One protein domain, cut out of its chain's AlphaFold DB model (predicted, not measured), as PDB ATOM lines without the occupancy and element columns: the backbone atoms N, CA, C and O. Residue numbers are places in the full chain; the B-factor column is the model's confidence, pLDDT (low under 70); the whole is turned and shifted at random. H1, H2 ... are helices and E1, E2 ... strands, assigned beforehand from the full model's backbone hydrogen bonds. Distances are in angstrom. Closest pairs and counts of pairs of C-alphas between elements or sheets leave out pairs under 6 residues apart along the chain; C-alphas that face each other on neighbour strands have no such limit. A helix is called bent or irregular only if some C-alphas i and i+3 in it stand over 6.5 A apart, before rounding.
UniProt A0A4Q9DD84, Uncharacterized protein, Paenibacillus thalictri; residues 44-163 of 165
ATOM      1  N   GLN A  44     -18.303 -33.760  11.282       98.38
ATOM      2  CA  GLN A  44     -17.497 -34.149  12.443       98.38
ATOM      3  C   GLN A  44     -16.578 -33.010  12.866       98.38
ATOM      4  O   GLN A  44     -15.875 -32.427  12.040       98.38
ATOM      5  N   ILE A  45     -16.578 -32.720  14.166       97.94
ATOM      6  CA  ILE A  45     -15.730 -31.713  14.798       97.94
ATOM      7  C   ILE A  45     -14.691 -32.442  15.643       97.94
ATOM      8  O   ILE A  45     -15.039 -33.074  16.643       97.94
ATOM      9  N   PHE A  46     -13.427 -32.374  15.241       96.81
ATOM     10  CA  PHE A  46     -12.297 -32.957  15.960       96.81
ATOM     11  C   PHE A  46     -11.556 -31.866  16.734       96.81
ATOM     12  O   PHE A  46     -11.145 -30.870  16.142       96.81
ATOM     13  N   ASP A  47     -11.386 -32.051  18.041       95.19
ATOM     14  CA  ASP A  47     -10.559 -31.188  18.887       95.19
ATOM     15  C   ASP A  47      -9.115 -31.694  18.842       95.19
ATOM     16  O   ASP A  47      -8.834 -32.855  19.156       95.19
ATOM     17  N   VAL A  48      -8.213 -30.811  18.410       93.19
ATOM     18  CA  VAL A  48      -6.802 -31.126  18.164       93.19
ATOM     19  C   VAL A  48      -6.055 -31.414  19.466       93.19
ATOM     20  O   VAL A  48      -5.235 -32.328  19.505       93.19
ATOM     21  N   ALA A  49      -6.363 -30.686  20.544       90.88
ATOM     22  CA  ALA A  49      -5.704 -30.841  21.840       90.88
ATOM     23  C   ALA A  49      -6.242 -32.053  22.621       90.88
ATOM     24  O   ALA A  49      -5.500 -32.707  23.350       90.88
ATOM     25  N   LEU A  50      -7.526 -32.389  22.452       92.81
ATOM     26  CA  LEU A  50      -8.143 -33.583  23.041       92.81
ATOM     27  C   LEU A  50      -7.973 -34.851  22.185       92.81
ATOM     28  O   LEU A  50      -8.371 -35.931  22.630       92.81
ATOM     29  N   GLY A  51      -7.427 -34.734  20.969       93.56
ATOM     30  CA  GLY A  51      -7.125 -35.850  20.068       93.56
ATOM     31  C   GLY A  51      -8.342 -36.673  19.633       93.56
ATOM     32  O   GLY A  51      -8.200 -37.864  19.350       93.56
ATOM     33  N   LYS A  52      -9.549 -36.089  19.627       95.56
ATOM     34  CA  LYS A  52     -10.806 -36.831  19.423       95.56
ATOM     35  C   LYS A  52     -11.917 -35.996  18.790       95.56
ATOM     36  O   LYS A  52     -11.933 -34.772  18.880       95.56
ATOM     37  N   VAL A  53     -12.913 -36.683  18.230       97.31
ATOM     38  CA  VAL A  53     -14.189 -36.062  17.846       97.31
ATOM     39  C   VAL A  53     -14.928 -35.602  19.107       97.31
ATOM     40  O   VAL A  53     -15.176 -36.403  20.008       97.31
ATOM     41  N   VAL A  54     -15.268 -34.314  19.168       96.94
ATOM     42  CA  VAL A  54     -16.009 -33.677  20.273       96.94
ATOM     43  C   VAL A  54     -17.467 -33.386  19.926       96.94
ATOM     44  O   VAL A  54     -18.297 -33.296  20.827       96.94
ATOM     45  N   ALA A  55     -17.805 -33.306  18.636       97.44
ATOM     46  CA  ALA A  55     -19.188 -33.256  18.172       97.44
ATOM     47  C   ALA A  55     -19.361 -33.979  16.828       97.44
ATOM     48  O   ALA A  55     -18.505 -33.901  15.945       97.44
ATOM     49  N   THR A  56     -20.510 -34.636  16.675       98.19
ATOM     50  CA  THR A  56     -20.992 -35.217  15.416       98.19
ATOM     51  C   THR A  56     -22.358 -34.600  15.142       98.19
ATOM     52  O   THR A  56     -23.264 -34.735  15.962       98.19
ATOM     53  N   LEU A  57     -22.498 -33.888  14.026       96.81
ATOM     54  CA  LEU A  57     -23.668 -33.074  13.695       96.81
ATOM     55  C   LEU A  57     -24.399 -33.646  12.464       96.81
ATOM     56  O   LEU A  57     -23.751 -34.182  11.558       96.81
ATOM     57  N   PRO A  58     -25.739 -33.531  12.389       95.94
ATOM     58  CA  PRO A  58     -26.487 -33.931  11.202       95.94
ATOM     59  C   PRO A  58     -26.068 -33.077  10.001       95.94
ATOM     60  O   PRO A  58     -25.967 -31.854  10.096       95.94
ATOM     61  N   ASN A  59     -25.842 -33.720   8.854       96.00
ATOM     62  CA  ASN A  59     -25.402 -33.048   7.635       96.00
ATOM     63  C   ASN A  59     -26.596 -32.422   6.890       96.00
ATOM     64  O   ASN A  59     -27.078 -32.944   5.887       96.00
ATOM     65  N   THR A  60     -27.138 -31.345   7.459       95.75
ATOM     66  CA  THR A  60     -28.322 -30.629   6.955       95.75
ATOM     67  C   THR A  60     -27.998 -29.749   5.742       95.75
ATOM     68  O   THR A  60     -26.834 -29.477   5.449       95.75
ATOM     69  N   LYS A  61     -29.029 -29.208   5.072       94.81
ATOM     70  CA  LYS A  61     -28.841 -28.180   4.030       94.81
ATOM     71  C   LYS A  61     -27.996 -26.999   4.534       94.81
ATOM     72  O   LYS A  61     -27.147 -26.513   3.803       94.81
ATOM     73  N   GLU A  62     -28.170 -26.589   5.791       94.94
ATOM     74  CA  GLU A  62     -27.383 -25.504   6.387       94.94
ATOM     75  C   GLU A  62     -25.881 -25.835   6.457       94.94
ATOM     76  O   GLU A  62     -25.060 -24.964   6.191       94.94
ATOM     77  N   MET A  63     -25.503 -27.093   6.721       95.94
ATOM     78  CA  MET A  63     -24.096 -27.523   6.656       95.94
ATOM     79  C   MET A  63     -23.536 -27.424   5.231       95.94
ATOM     80  O   MET A  63     -22.396 -27.003   5.041       95.94
ATOM     81  N   GLN A  64     -24.349 -27.757   4.226       96.38
ATOM     82  CA  GLN A  64     -23.980 -27.628   2.813       96.38
ATOM     83  C   GLN A  64     -23.860 -26.152   2.385       96.38
ATOM     84  O   GLN A  64     -22.926 -25.791   1.672       96.38
ATOM     85  N   ASP A  65     -24.758 -25.280   2.849       95.50
ATOM     86  CA  ASP A  65     -24.713 -23.832   2.597       95.50
ATOM     87  C   ASP A  65     -23.514 -23.162   3.312       95.50
ATOM     88  O   ASP A  65     -22.840 -22.290   2.753       95.50
ATOM     89  N   GLN A  66     -23.185 -23.611   4.528       96.75
ATOM     90  CA  GLN A  66     -22.009 -23.155   5.273       96.75
ATOM     91  C   GLN A  66     -20.701 -23.588   4.594       96.75
ATOM     92  O   GLN A  66     -19.785 -22.774   4.457       96.75
ATOM     93  N   ALA A  67     -20.631 -24.832   4.107       96.38
ATOM     94  CA  ALA A  67     -19.509 -25.330   3.314       96.38
ATOM     95  C   ALA A  67     -19.325 -24.534   2.011       96.38
ATOM     96  O   ALA A  67     -18.211 -24.118   1.698       96.38
ATOM     97  N   LYS A  68     -20.419 -24.238   1.293       95.69
ATOM     98  CA  LYS A  68     -20.417 -23.352   0.113       95.69
ATOM     99  C   LYS A  68     -19.834 -21.981   0.421       95.69
ATOM    100  O   LYS A  68     -19.042 -21.467  -0.363       95.69
ATOM    101  N   THR A  69     -20.174 -21.421   1.577       96.19
ATOM    102  CA  THR A  69     -19.641 -20.131   2.030       96.19
ATOM    103  C   THR A  69     -18.125 -20.204   2.254       96.19
ATOM    104  O   THR A  69     -17.400 -19.339   1.773       96.19
ATOM    105  N   TRP A  70     -17.618 -21.267   2.895       96.88
ATOM    106  CA  TRP A  70     -16.179 -21.461   3.141       96.88
ATOM    107  C   TRP A  70     -15.355 -21.814   1.887       96.88
ATOM    108  O   TRP A  70     -14.167 -21.491   1.824       96.88
ATOM    109  N   ILE A  71     -15.972 -22.437   0.876       95.56
ATOM    110  CA  ILE A  71     -15.400 -22.605  -0.474       95.56
ATOM    111  C   ILE A  71     -15.425 -21.259  -1.235       95.56
ATOM    112  O   ILE A  71     -14.484 -20.919  -1.954       95.56
ATOM    113  N   GLY A  72     -16.466 -20.449  -1.029       94.31
ATOM    114  CA  GLY A  72     -16.581 -19.082  -1.548       94.31
ATOM    115  C   GLY A  72     -15.545 -18.103  -0.982       94.31
ATOM    116  O   GLY A  72     -15.173 -17.160  -1.672       94.31
ATOM    117  N   SER A  73     -15.026 -18.341   0.226       95.31
ATOM    118  CA  SER A  73     -13.978 -17.521   0.854       95.31
ATOM    119  C   SER A  73     -12.542 -18.003   0.594       95.31
ATOM    120  O   SER A  73     -11.620 -17.524   1.253       95.31
ATOM    121  N   ILE A  74     -12.319 -18.938  -0.343       95.12
ATOM    122  CA  ILE A  74     -10.967 -19.368  -0.741       95.12
ATOM    123  C   ILE A  74     -10.200 -18.199  -1.380       95.12
ATOM    124  O   ILE A  74     -10.678 -17.587  -2.332       95.12
ATOM    125  N   THR A  75      -8.987 -17.931  -0.891       93.62
ATOM    126  CA  THR A  75      -8.111 -16.843  -1.367       93.62
ATOM    127  C   THR A  75      -6.942 -17.323  -2.229       93.62
ATOM    128  O   THR A  75      -6.335 -16.521  -2.937       93.62
ATOM    129  N   GLY A  76      -6.621 -18.618  -2.206       92.88
ATOM    130  CA  GLY A  76      -5.532 -19.193  -2.997       92.88
ATOM    131  C   GLY A  76      -5.181 -20.622  -2.590       92.88
ATOM    132  O   GLY A  76      -5.780 -21.195  -1.680       92.88
ATOM    133  N   PHE A  77      -4.175 -21.197  -3.248       93.00
ATOM    134  CA  PHE A  77      -3.526 -22.421  -2.771       93.00
ATOM    135  C   PHE A  77      -2.758 -22.166  -1.469       93.00
ATOM    136  O   PHE A  77      -2.199 -21.089  -1.264       93.00
ATOM    137  N   SER A  78      -2.677 -23.182  -0.609       90.00
ATOM    138  CA  SER A  78      -1.770 -23.143   0.538       90.00
ATOM    139  C   SER A  78      -0.315 -23.287   0.073       90.00
ATOM    140  O   SER A  78      -0.024 -24.213  -0.687       90.00
ATOM    141  N   PRO A  79       0.630 -22.464   0.570       85.81
ATOM    142  CA  PRO A  79       2.061 -22.652   0.313       85.81
ATOM    143  C   PRO A  79       2.639 -23.894   1.020       85.81
ATOM    144  O   PRO A  79       3.805 -24.228   0.822       85.81
ATOM    145  N   SER A  80       1.848 -24.579   1.854       82.62
ATOM    146  CA  SER A  80       2.239 -25.785   2.584       82.62
ATOM    147  C   SER A  80       1.142 -26.849   2.539       82.62
ATOM    148  O   SER A  80      -0.015 -26.581   2.860       82.62
ATOM    149  N   ILE A  81       1.518 -28.092   2.235       80.31
ATOM    150  CA  ILE A  81       0.640 -29.269   2.365       80.31
ATOM    151  C   ILE A  81       0.509 -29.769   3.818       80.31
ATOM    152  O   ILE A  81      -0.300 -30.650   4.096       80.31
ATOM    153  N   LYS A  82       1.301 -29.231   4.758       72.56
ATOM    154  CA  LYS A  82       1.289 -29.643   6.172       72.56
ATOM    155  C   LYS A  82       0.149 -28.978   6.939       72.56
ATOM    156  O   LYS A  82       0.367 -28.013   7.668       72.56
ATOM    157  N   ALA A  83      -1.045 -29.544   6.815       65.31
ATOM    158  CA  ALA A  83      -2.157 -29.268   7.718       65.31
ATOM    159  C   ALA A  83      -1.948 -29.990   9.070       65.31
ATOM    160  O   ALA A  83      -2.648 -30.941   9.406       65.31
ATOM    161  N   GLU A  84      -0.937 -29.549   9.825       64.06
ATOM    162  CA  GLU A  84      -0.613 -30.007  11.185       64.06
ATOM    163  C   GLU A  84      -0.995 -28.905  12.201       64.06
ATOM    164  O   GLU A  84      -0.101 -28.247  12.749       64.06
ATOM    165  N   PRO A  85      -2.296 -28.629  12.451       70.44
ATOM    166  CA  PRO A  85      -2.671 -27.737  13.543       70.44
ATOM    167  C   PRO A  85      -2.157 -28.320  14.864       70.44
ATOM    168  O   PRO A  85      -2.188 -29.532  15.078       70.44
ATOM    169  N   ARG A  86      -1.689 -27.451  15.762       79.12
ATOM    170  CA  ARG A  86      -1.273 -27.837  17.126       79.12
ATOM    171  C   ARG A  86      -2.354 -27.553  18.167       79.12
ATOM    172  O   ARG A  86      -2.166 -27.834  19.345       79.12
ATOM    173  N   ASP A  87      -3.447 -26.944  17.729       88.12
ATOM    174  CA  ASP A  87      -4.474 -26.325  18.544       88.12
ATOM    175  C   ASP A  87      -5.779 -26.153  17.748       88.12
ATOM    176  O   ASP A  87      -5.785 -26.251  16.520       88.12
ATOM    177  N   GLY A  88      -6.873 -25.842  18.444       91.81
ATOM    178  CA  GLY A  88      -8.164 -25.566  17.818       91.81
ATOM    179  C   GLY A  88      -8.875 -26.814  17.282       91.81
ATOM    180  O   GLY A  88      -8.874 -27.869  17.923       91.81
ATOM    181  N   LEU A  89      -9.547 -26.672  16.136       95.00
ATOM    182  CA  LEU A  89     -10.516 -27.644  15.618       95.00
ATOM    183  C   LEU A  89     -10.241 -28.040  14.162       95.00
ATOM    184  O   LEU A  89      -9.869 -27.206  13.337       95.00
ATOM    185  N   VAL A  90     -10.542 -29.295  13.818       96.25
ATOM    186  CA  VAL A  90     -10.715 -29.737  12.425       96.25
ATOM    187  C   VAL A  90     -12.194 -30.009  12.173       96.25
ATOM    188  O   VAL A  90     -12.805 -30.838  12.850       96.25
ATOM    189  N   ILE A  91     -12.775 -29.302  11.203       97.50
ATOM    190  CA  ILE A  91     -14.193 -29.399  10.836       97.50
ATOM    191  C   ILE A  91     -14.299 -30.159   9.512       97.50
ATOM    192  O   ILE A  91     -13.917 -29.643   8.461       97.50
ATOM    193  N   ARG A  92     -14.818 -31.389   9.561       97.81
ATOM    194  CA  ARG A  92     -15.060 -32.244   8.391       97.81
ATOM    195  C   ARG A  92     -16.502 -32.090   7.914       97.81
ATOM    196  O   ARG A  92     -17.419 -32.420   8.666       97.81
ATOM    197  N   ILE A  93     -16.699 -31.683   6.657       97.38
ATOM    198  CA  ILE A  93     -18.013 -31.665   5.994       97.38
ATOM    199  C   ILE A  93     -17.958 -32.493   4.699       97.38
ATOM    200  O   ILE A  93     -17.382 -32.047   3.703       97.38
ATOM    201  N   PRO A  94     -18.584 -33.684   4.680       96.31
ATOM    202  CA  PRO A  94     -18.924 -34.394   3.448       96.31
ATOM    203  C   PRO A  94     -20.007 -33.633   2.665       96.31
ATOM    204  O   PRO A  94     -20.955 -33.113   3.261       96.31
ATOM    205  N   LEU A  95     -19.901 -33.563   1.339       95.12
ATOM    206  CA  LEU A  95     -20.834 -32.813   0.491       95.12
ATOM    207  C   LEU A  95     -21.856 -33.755  -0.166       95.12
ATOM    208  O   LEU A  95     -21.499 -34.807  -0.688       95.12
ATOM    209  N   GLN A  96     -23.139 -33.381  -0.122       90.62
ATOM    210  CA  GLN A  96     -24.257 -34.164  -0.680       90.62
ATOM    211  C   GLN A  96     -24.262 -34.159  -2.212       90.62
ATOM    212  O   GLN A  96     -24.666 -35.126  -2.853       90.62
ATOM    213  N   GLN A  97     -23.804 -33.057  -2.801       86.94
ATOM    214  CA  GLN A  97     -23.535 -32.918  -4.224       86.94
ATOM    215  C   GLN A  97     -22.140 -32.320  -4.380       86.94
ATOM    216  O   GLN A  97     -21.678 -31.578  -3.517       86.94
ATOM    217  N   ALA A  98     -21.450 -32.664  -5.466       85.81
ATOM    218  CA  ALA A  98     -20.098 -32.176  -5.668       85.81
ATOM    219  C   ALA A  98     -20.110 -30.705  -6.119       85.81
ATOM    220  O   ALA A  98     -20.671 -30.366  -7.171       85.81
ATOM    221  N   GLU A  99     -19.474 -29.853  -5.322       88.12
ATOM    222  CA  GLU A  99     -19.522 -28.398  -5.457       88.12
ATOM    223  C   GLU A  99     -18.358 -27.868  -6.308       88.12
ATOM    224  O   GLU A  99     -17.244 -28.392  -6.221       88.12
ATOM    225  N   PRO A 100     -18.579 -26.849  -7.158       87.75
ATOM    226  CA  PRO A 100     -17.513 -26.244  -7.946       87.75
ATOM    227  C   PRO A 100     -16.580 -25.408  -7.058       87.75
ATOM    228  O   PRO A 100     -17.029 -24.672  -6.180       87.75
ATOM    229  N   VAL A 101     -15.276 -25.478  -7.329       85.25
ATOM    230  CA  VAL A 101     -14.281 -24.556  -6.760       85.25
ATOM    231  C   VAL A 101     -14.099 -23.368  -7.717       85.25
ATOM    232  O   VAL A 101     -14.408 -23.465  -8.904       85.25
ATOM    233  N   GLN A 102     -13.617 -22.229  -7.216       81.94
ATOM    234  CA  GLN A 102     -13.380 -21.041  -8.040       81.94
ATOM    235  C   GLN A 102     -12.343 -21.286  -9.152       81.94
ATOM    236  O   GLN A 102     -11.323 -21.959  -8.958       81.94
ATOM    237  N   SER A 103     -12.589 -20.673 -10.312       64.12
ATOM    238  CA  SER A 103     -11.697 -20.693 -11.472       64.12
ATOM    239  C   SER A 103     -10.329 -20.101 -11.121       64.12
ATOM    240  O   SER A 103     -10.221 -18.910 -10.841       64.12
ATOM    241  N   GLY A 104      -9.292 -20.939 -11.148       73.25
ATOM    242  CA  GLY A 104      -7.933 -20.602 -10.704       73.25
ATOM    243  C   GLY A 104      -7.394 -21.554  -9.631       73.25
ATOM    244  O   GLY A 104      -6.181 -21.699  -9.514       73.25
ATOM    245  N   ILE A 105      -8.278 -22.258  -8.911       81.50
ATOM    246  CA  ILE A 105      -7.904 -23.334  -7.979       81.50
ATOM    247  C   ILE A 105      -8.055 -24.703  -8.652       81.50
ATOM    248  O   ILE A 105      -7.102 -25.467  -8.736       81.50
ATOM    249  N   SER A 106      -9.247 -25.033  -9.154       78.38
ATOM    250  CA  SER A 106      -9.480 -26.286  -9.880       78.38
ATOM    251  C   SER A 106     -10.678 -26.169 -10.815       78.38
ATOM    252  O   SER A 106     -11.624 -25.443 -10.523       78.38
ATOM    253  N   GLY A 107     -10.639 -26.901 -11.931       77.31
ATOM    254  CA  GLY A 107     -11.812 -27.145 -12.778       77.31
ATOM    255  C   GLY A 107     -12.662 -28.335 -12.312       77.31
ATOM    256  O   GLY A 107     -13.763 -28.530 -12.820       77.31
ATOM    257  N   ASP A 108     -12.165 -29.129 -11.359       84.69
ATOM    258  CA  ASP A 108     -12.903 -30.247 -10.773       84.69
ATOM    259  C   ASP A 108     -13.769 -29.808  -9.591       84.69
ATOM    260  O   ASP A 108     -13.411 -28.928  -8.806       84.69
ATOM    261  N   LYS A 109     -14.891 -30.508  -9.421       91.12
ATOM    262  CA  LYS A 109     -15.769 -30.377  -8.259       91.12
ATOM    263  C   LYS A 109     -15.208 -31.117  -7.044       91.12
ATOM    264  O   LYS A 109     -14.588 -32.175  -7.191       91.12
ATOM    265  N   VAL A 110     -15.488 -30.602  -5.849       93.12
ATOM    266  CA  VAL A 110     -15.121 -31.200  -4.555       93.12
ATOM    267  C   VAL A 110     -16.298 -31.917  -3.906       93.12
ATOM    268  O   VAL A 110     -17.439 -31.493  -4.050       93.12
ATOM    269  N   GLN A 111     -16.022 -33.021  -3.209       94.25
ATOM    270  CA  GLN A 111     -17.028 -33.881  -2.563       94.25
ATOM    271  C   GLN A 111     -16.907 -33.934  -1.031       94.25
ATOM    272  O   GLN A 111     -17.786 -34.455  -0.352       94.25
ATOM    273  N   GLU A 112     -15.813 -33.421  -0.472       94.75
ATOM    274  CA  GLU A 112     -15.549 -33.412   0.966       94.75
ATOM    275  C   GLU A 112     -14.530 -32.317   1.293       94.75
ATOM    276  O   GLU A 112     -13.597 -32.097   0.513       94.75
ATOM    277  N   LEU A 113     -14.697 -31.652   2.439       95.81
ATOM    278  CA  LEU A 113     -13.731 -30.691   2.974       95.81
ATOM    279  C   LEU A 113     -13.381 -30.958   4.441       95.81
ATOM    280  O   LEU A 113     -14.190 -31.470   5.216       95.81
ATOM    281  N   PHE A 114     -12.172 -30.542   4.805       97.00
ATOM    282  CA  PHE A 114     -11.604 -30.517   6.147       97.00
ATOM    283  C   PHE A 114     -11.018 -29.117   6.373       97.00
ATOM    284  O   PHE A 114      -9.990 -28.771   5.791       97.00
ATOM    285  N   LEU A 115     -11.686 -28.297   7.182       96.31
ATOM    286  CA  LEU A 115     -11.228 -26.955   7.549       96.31
ATOM    287  C   LEU A 115     -10.414 -27.028   8.848       96.31
ATOM    288  O   LEU A 115     -10.919 -27.511   9.861       96.31
ATOM    289  N   PHE A 116      -9.165 -26.560   8.814       94.94
ATOM    290  CA  PHE A 116      -8.231 -26.569   9.941       94.94
ATOM    291  C   PHE A 116      -8.215 -25.184  10.596       94.94
ATOM    292  O   PHE A 116      -7.587 -24.244  10.104       94.94
ATOM    293  N   ALA A 117      -8.937 -25.060  11.704       92.94
ATOM    294  CA  ALA A 117      -9.157 -23.813  12.414       92.94
ATOM    295  C   ALA A 117      -8.254 -23.738  13.654       92.94
ATOM    296  O   ALA A 117      -8.563 -24.337  14.686       92.94
ATOM    297  N   SER A 118      -7.148 -22.994  13.563       90.19
ATOM    298  CA  SER A 118      -6.304 -22.676  14.724       90.19
ATOM    299  C   SER A 118      -6.989 -21.633  15.614       90.19
ATOM    300  O   SER A 118      -7.681 -20.740  15.131       90.19
ATOM    301  N   SER A 119      -6.774 -21.751  16.922       87.50
ATOM    302  CA  SER A 119      -7.234 -20.826  17.969       87.50
ATOM    303  C   SER A 119      -6.191 -19.763  18.336       87.50
ATOM    304  O   SER A 119      -6.516 -18.719  18.901       87.50
ATOM    305  N   THR A 120      -4.924 -20.056  18.041       86.88
ATOM    306  CA  THR A 120      -3.742 -19.248  18.369       86.88
ATOM    307  C   THR A 120      -3.223 -18.461  17.169       86.88
ATOM    308  O   THR A 120      -2.595 -17.421  17.363       86.88
ATOM    309  N   HIS A 121      -3.499 -18.920  15.945       83.12
ATOM    310  CA  HIS A 121      -3.092 -18.258  14.707       83.12
ATOM    311  C   HIS A 121      -4.308 -17.609  14.020       83.12
ATOM    312  O   HIS A 121      -5.340 -18.268  13.875       83.12
ATOM    313  N   PRO A 122      -4.215 -16.333  13.595       76.31
ATOM    314  CA  PRO A 122      -5.283 -15.670  12.853       76.31
ATOM    315  C   PRO A 122      -5.407 -16.219  11.422       76.31
ATOM    316  O   PRO A 122      -4.580 -17.001  10.956       76.31
ATOM    317  N   ARG A 123      -6.455 -15.771  10.723       85.12
ATOM    318  CA  ARG A 123      -6.739 -16.111   9.322       85.12
ATOM    319  C   ARG A 123      -5.652 -15.627   8.338       85.12
ATOM    320  O   ARG A 123      -4.915 -14.698   8.681       85.12
ATOM    321  N   PRO A 124      -5.557 -16.216   7.127       91.31
ATOM    322  CA  PRO A 124      -6.430 -17.253   6.552       91.31
ATOM    323  C   PRO A 124      -6.282 -18.629   7.210       91.31
ATOM    324  O   PRO A 124      -5.189 -19.043   7.587       91.31
ATOM    325  N   PHE A 125      -7.388 -19.371   7.299       93.06
ATOM    326  CA  PHE A 125      -7.361 -20.772   7.716       93.06
ATOM    327  C   PHE A 125      -6.960 -21.679   6.550       93.06
ATOM    328  O   PHE A 125      -7.254 -21.384   5.390       93.06
ATOM    329  N   GLN A 126      -6.323 -22.811   6.851       93.94
ATOM    330  CA  GLN A 126      -6.036 -23.834   5.849       93.94
ATOM    331  C   GLN A 126      -7.237 -24.774   5.695       93.94
ATOM    332  O   GLN A 126      -7.863 -25.166   6.678       93.94
ATOM    333  N   MET A 127      -7.533 -25.189   4.467       94.94
ATOM    334  CA  MET A 127      -8.554 -26.190   4.170       94.94
ATOM    335  C   MET A 127      -8.004 -27.238   3.198       94.94
ATOM    336  O   MET A 127      -7.334 -26.902   2.221       94.94
ATOM    337  N   LEU A 128      -8.284 -28.510   3.474       95.38
ATOM    338  CA  LEU A 128      -8.095 -29.625   2.546       95.38
ATOM    339  C   LEU A 128      -9.455 -29.974   1.945       95.38
ATOM    340  O   LEU A 128     -10.417 -30.173   2.679       95.38
ATOM    341  N   MET A 129      -9.531 -30.084   0.625       95.31
ATOM    342  CA  MET A 129     -10.706 -30.594  -0.078       95.31
ATOM    343  C   MET A 129     -10.323 -31.803  -0.926       95.31
ATOM    344  O   MET A 129      -9.224 -31.836  -1.478       95.31
ATOM    345  N   PHE A 130     -11.232 -32.760  -1.088       94.75
ATOM    346  CA  PHE A 130     -11.066 -33.863  -2.038       94.75
ATOM    347  C   PHE A 130     -11.962 -33.654  -3.258       94.75
ATOM    348  O   PHE A 130     -13.168 -33.430  -3.121       94.75
ATOM    349  N   THR A 131     -11.385 -33.733  -4.461       92.38
ATOM    350  CA  THR A 131     -12.161 -33.711  -5.712       92.38
ATOM    351  C   THR A 131     -12.980 -34.993  -5.886       92.38
ATOM    352  O   THR A 131     -12.701 -36.008  -5.246       92.38
ATOM    353  N   GLN A 132     -13.929 -35.004  -6.827       89.31
ATOM    354  CA  GLN A 132     -14.632 -36.235  -7.241       89.31
ATOM    355  C   GLN A 132     -13.701 -37.353  -7.759       89.31
ATOM    356  O   GLN A 132     -14.127 -38.495  -7.899       89.31
ATOM    357  N   LYS A 133     -12.430 -37.041  -8.049       88.50
ATOM    358  CA  LYS A 133     -11.388 -38.002  -8.452       88.50
ATOM    359  C   LYS A 133     -10.515 -38.454  -7.270       88.50
ATOM    360  O   LYS A 133      -9.480 -39.078  -7.484       88.50
ATOM    361  N   GLY A 134     -10.876 -38.085  -6.037       89.38
ATOM    362  CA  GLY A 134     -10.094 -38.348  -4.825       89.38
ATOM    363  C   GLY A 134      -8.802 -37.531  -4.709       89.38
ATOM    364  O   GLY A 134      -7.954 -37.857  -3.884       89.38
ATOM    365  N   GLN A 135      -8.615 -36.484  -5.523       91.75
ATOM    366  CA  GLN A 135      -7.386 -35.685  -5.497       91.75
ATOM    367  C   GLN A 135      -7.448 -34.633  -4.374       91.75
ATOM    368  O   GLN A 135      -8.449 -33.915  -4.292       91.75
ATOM    369  N   PRO A 136      -6.411 -34.515  -3.522       93.75
ATOM    370  CA  PRO A 136      -6.364 -33.521  -2.456       93.75
ATOM    371  C   PRO A 136      -5.999 -32.127  -2.991       93.75
ATOM    372  O   PRO A 136      -5.028 -31.964  -3.728       93.75
ATOM    373  N   LEU A 137      -6.743 -31.110  -2.561       93.44
ATOM    374  CA  LEU A 137      -6.479 -29.692  -2.801       93.44
ATOM    375  C   LEU A 137      -6.263 -28.989  -1.456       93.44
ATOM    376  O   LEU A 137      -7.178 -28.952  -0.636       93.44
ATOM    377  N   PHE A 138      -5.080 -28.410  -1.241       93.94
ATOM    378  CA  PHE A 138      -4.782 -27.597  -0.057       93.94
ATOM    379  C   PHE A 138      -4.901 -26.110  -0.397       93.94
ATOM    380  O   PHE A 138      -4.163 -25.600  -1.242       93.94
ATOM    381  N   VAL A 139      -5.810 -25.409   0.275       94.12
ATOM    382  CA  VAL A 139      -6.154 -24.005   0.010       94.12
ATOM    383  C   VAL A 139      -6.134 -23.163   1.283       94.12
ATOM    384  O   VAL A 139      -6.184 -23.695   2.393       94.12
ATOM    385  N   LEU A 140      -6.071 -21.846   1.108       94.44
ATOM    386  CA  LEU A 140      -6.288 -20.842   2.148       94.44
ATOM    387  C   LEU A 140      -7.703 -20.271   2.020       94.44
ATOM    388  O   LEU A 140      -8.180 -20.071   0.902       94.44
ATOM    389  N   THR A 141      -8.380 -20.016   3.140       94.25
ATOM    390  CA  THR A 141      -9.750 -19.483   3.157       94.25
ATOM    391  C   THR A 141      -9.988 -18.495   4.302       94.25
ATOM    392  O   THR A 141      -9.587 -18.719   5.446       94.25
ATOM    393  N   GLU A 142     -10.695 -17.405   4.002       95.38
ATOM    394  CA  GLU A 142     -11.166 -16.393   4.961       95.38
ATOM    395  C   GLU A 142     -12.483 -16.815   5.640       95.38
ATOM    396  O   GLU A 142     -13.416 -16.031   5.803       95.38
ATOM    397  N   ALA A 143     -12.581 -18.094   6.012       95.06
ATOM    398  CA  ALA A 143     -13.783 -18.673   6.594       95.06
ATOM    399  C   ALA A 143     -14.140 -18.010   7.940       95.06
ATOM    400  O   ALA A 143     -13.407 -18.130   8.925       95.06
ATOM    401  N   GLU A 144     -15.297 -17.348   8.003       94.12
ATOM    402  CA  GLU A 144     -15.859 -16.870   9.267       94.12
ATOM    403  C   GLU A 144     -16.417 -18.045  10.080       94.12
ATOM    404  O   GLU A 144     -17.268 -18.804   9.607       94.12
ATOM    405  N   LEU A 145     -15.920 -18.192  11.312       93.62
ATOM    406  CA  LEU A 145     -16.224 -19.329  12.188       93.62
ATOM    407  C   LEU A 145     -17.093 -18.971  13.390       93.62
ATOM    408  O   LEU A 145     -17.846 -19.823  13.851       93.62
ATOM    409  N   THR A 146     -17.036 -17.738  13.897       93.31
ATOM    410  CA  THR A 146     -17.754 -17.332  15.118       93.31
ATOM    411  C   THR A 146     -19.257 -17.666  15.096       93.31
ATOM    412  O   THR A 146     -19.737 -18.204  16.094       93.31
ATOM    413  N   PRO A 147     -20.013 -17.457  13.992       95.19
ATOM    414  CA  PRO A 147     -21.430 -17.837  13.940       95.19
ATOM    415  C   PRO A 147     -21.647 -19.353  14.060       95.19
ATOM    416  O   PRO A 147     -22.555 -19.794  14.762       95.19
ATOM    417  N   PHE A 148     -20.789 -20.147  13.411       95.56
ATOM    418  CA  PHE A 148     -20.826 -21.610  13.442       95.56
ATOM    419  C   PHE A 148     -20.463 -22.150  14.832       95.56
ATOM    420  O   PHE A 148     -21.204 -22.954  15.398       95.56
ATOM    421  N   LEU A 149     -19.357 -21.670  15.412       95.12
ATOM    422  CA  LEU A 149     -18.887 -22.097  16.730       95.12
ATOM    423  C   LEU A 149     -19.934 -21.813  17.812       95.12
ATOM    424  O   LEU A 149     -20.284 -22.722  18.565       95.12
ATOM    425  N   HIS A 150     -20.501 -20.604  17.816       95.75
ATOM    426  CA  HIS A 150     -21.530 -20.215  18.774       95.75
ATOM    427  C   HIS A 150     -22.814 -21.040  18.600       95.75
ATOM    428  O   HIS A 150     -23.358 -21.556  19.576       95.75
ATOM    429  N   LYS A 151     -23.282 -21.232  17.355       95.81
ATOM    430  CA  LYS A 151     -24.513 -21.986  17.067       95.81
ATOM    431  C   LYS A 151     -24.452 -23.447  17.525       95.81
ATOM    432  O   LYS A 151     -25.471 -23.983  17.952       95.81
ATOM    433  N   PHE A 152     -23.281 -24.080  17.454       95.50
ATOM    434  CA  PHE A 152     -23.091 -25.482  17.848       95.50
ATOM    435  C   PHE A 152     -22.377 -25.650  19.204       95.50
ATOM    436  O   PHE A 152     -21.934 -26.749  19.526       95.50
ATOM    437  N   ALA A 153     -22.292 -24.577  20.006       95.44
ATOM    438  CA  ALA A 153     -21.657 -24.542  21.329       95.44
ATOM    439  C   ALA A 153     -20.196 -25.052  21.353       95.44
ATOM    440  O   ALA A 153     -19.739 -25.652  22.328       95.44
ATOM    441  N   LEU A 154     -19.450 -24.801  20.273       94.69
ATOM    442  CA  LEU A 154     -18.067 -25.253  20.077       94.69
ATOM    443  C   LEU A 154     -17.015 -24.276  20.630       94.69
ATOM    444  O   LEU A 154     -15.839 -24.631  20.715       94.69
ATOM    445  N   ASP A 155     -17.431 -23.075  21.044       93.31
ATOM    446  CA  ASP A 155     -16.596 -22.059  21.696       93.31
ATOM    447  C   ASP A 155     -15.620 -22.587  22.767       93.31
ATOM    448  O   ASP A 155     -14.468 -22.151  22.746       93.31
ATOM    449  N   PRO A 156     -16.003 -23.498  23.692       90.88
ATOM    450  CA  PRO A 156     -15.077 -24.002  24.706       90.88
ATOM    451  C   PRO A 156     -13.917 -24.775  24.076       90.88
ATOM    452  O   PRO A 156     -12.759 -24.461  24.333       90.88
ATOM    453  N   TYR A 157     -14.219 -25.723  23.182       89.31
ATOM    454  CA  TYR A 157     -13.221 -26.527  22.474       89.31
ATOM    455  C   TYR A 157     -12.280 -25.653  21.638       89.31
ATOM    456  O   TYR A 157     -11.065 -25.814  21.698       89.31
ATOM    457  N   PHE A 158     -12.823 -24.644  20.950       88.19
ATOM    458  CA  PHE A 158     -12.007 -23.704  20.184       88.19
ATOM    459  C   PHE A 158     -11.095 -22.828  21.064       88.19
ATOM    460  O   PHE A 158     -10.049 -22.396  20.599       88.19
ATOM    461  N   LYS A 159     -11.438 -22.575  22.334       81.12
ATOM    462  CA  LYS A 159     -10.636 -21.744  23.261       81.12
ATOM    463  C   LYS A 159      -9.686 -22.553  24.158       81.12
ATOM    464  O   LYS A 159      -8.741 -21.986  24.705       81.12
ATOM    465  N   ASN A 160      -9.903 -23.863  24.301       59.78
ATOM    466  CA  ASN A 160      -9.224 -24.720  25.284       59.78
ATOM    467  C   ASN A 160      -7.690 -24.752  25.178       59.78
ATOM    468  O   ASN A 160      -7.024 -24.935  26.197       59.78
ATOM    469  N   ALA A 161      -7.112 -24.554  23.990       55.31
ATOM    470  CA  ALA A 161      -5.663 -24.645  23.785       55.31
ATOM    471  C   ALA A 161      -4.844 -23.569  24.531       55.31
ATOM    472  O   ALA A 161      -3.647 -23.754  24.749       55.31
ATOM    473  N   GLN A 162      -5.469 -22.470  24.971       49.25
ATOM    474  CA  GLN A 162      -4.806 -21.455  25.801       49.25
ATOM    475  C   GLN A 162      -4.575 -21.925  27.252       49.25
ATOM    476  O   GLN A 162      -3.711 -21.385  27.937       49.25
ATOM    477  N   ASN A 163      -5.318 -22.940  27.712       48.34
ATOM    478  CA  ASN A 163      -5.403 -23.347  29.121       48.34
ATOM    479  C   ASN A 163      -4.588 -24.616  29.455       48.34
ATOM    480  O   ASN A 163      -4.816 -25.230  30.494       48.34
TER     481      ASN A 163
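AT A GLANCE: This is residues 44 to 163 of the 165 residues of an uncharacterized protein of Paenibacillus thalictri (UniProt A0A4Q9DD84). A strongly twisted sheet of seven antiparallel strands curls round one helix, H1, which packs mainly on E4. Two shorter helices, H2 and H3, follow the last strand and lie towards one end of the domain, H3 over the part of the sheet near E1 and H2 off the sheet. The printed part has 120 residues, with three named helices and seven named strands in the order E1 E2 H1 E3 E4 E5 E6 E7 H2 H3; across the sheet the strands run E2 E1 E4 E5 E6 E7 E3, and the class is mixed, helices and strands. The whole is compact, with a radius of gyration of the C-alphas of 13.6 A and spans of 42 by 32 by 22 A.

HOW THE PARTS SIT: Begin in the sheet with E4, residues 89 to 100, and E5, residues 109 to 117, an antiparallel hairpin in which N 91 and O 115 are 2.9 A apart, within hydrogen-bond range. E4 bends by 104 degrees at residue 97, and E5 bends by 65 degrees at residue 112. Beside E5 look for E6, residues 125 to 131, its hairpin partner, with N 114 and O 128 at 2.8 A. E6 forms a further hairpin with E7, residues 136 to 141, where N 137 and O 129 are 2.8 A apart; E4, E5, E6 and E7 are a meander, each strand the antiparallel neighbour of the one before. Next to E7 is the edge strand E3, residues 74 to 77, with N 75 and O 140 at 2.9 A. On the other side of E4 find E1, residues 44 to 47, with N 46 and O 90 at 2.9 A, and then the other edge strand, E2, residues 52 to 57, which makes a hairpin with E1 and has N 54 and O 45 at 2.8 A. H1, residues 61 to 72, is on the sheet, which curls round it, and with H1 on one face the domain has two layers, a sheet with helix on one face. The closest C-alphas of H1 and E4 are those of Gln 64 and Leu 95, 6.5 A apart. H3, residues 155 to 163, is on the same face as H1, at a height over the sheet of 8.5 A; it lies over E1, but only just, with 3 of its C-alphas falling on that strand, and runs along the strands at 5 degrees to E1 on the local plane. H2, residues 146 to 151, is not on the sheet; it is close to H3 but not clearly touching, with the C-alphas of Leu 149 and Asp 155 closest at 5.5 A, at a steep tilt of 62 degrees, opposite ways. H1 and H2 are only just apart, their closest C-alphas 8.4 A from each other. In H1 and H2 every O i to N i+4 pair is within hydrogen-bond range; in H3 2 of 5 are, beside 5 of 6 O i to N i+3 pairs.

IN THESE COORDINATES: Find C-alpha 44 at (-17.497, -34.149, 12.443), where E1 begins its four residues. H1 starts at C-alpha 61, (-28.841, -28.180, 4.030), and runs 16.3 A to C-alpha 72. E4 is the longest strand, 24.6 A from first to last C-alpha; E5 measures 22.7 A, E6 19.3 A, E7 15.5 A and E2 14.6 A. E3 has four residues and H2 has six. H3 runs 13.5 A to C-alpha 163 at (-5.403, -23.347, 29.121); it is irregular, with C-alphas 158 and 161 7.4 A apart.

THE WHOLE: The two C-alphas farthest apart are those of Gly 107 and Asn 163, at 42.6 A. The printed part has no cut, and the one long link is E3 to E4, with 11 residues between them. The mean pLDDT of the printed part is 89.9; look for values under 70 at residues 83 to 84, residue 103 and residues 160 to 163, the last of which belong to H3.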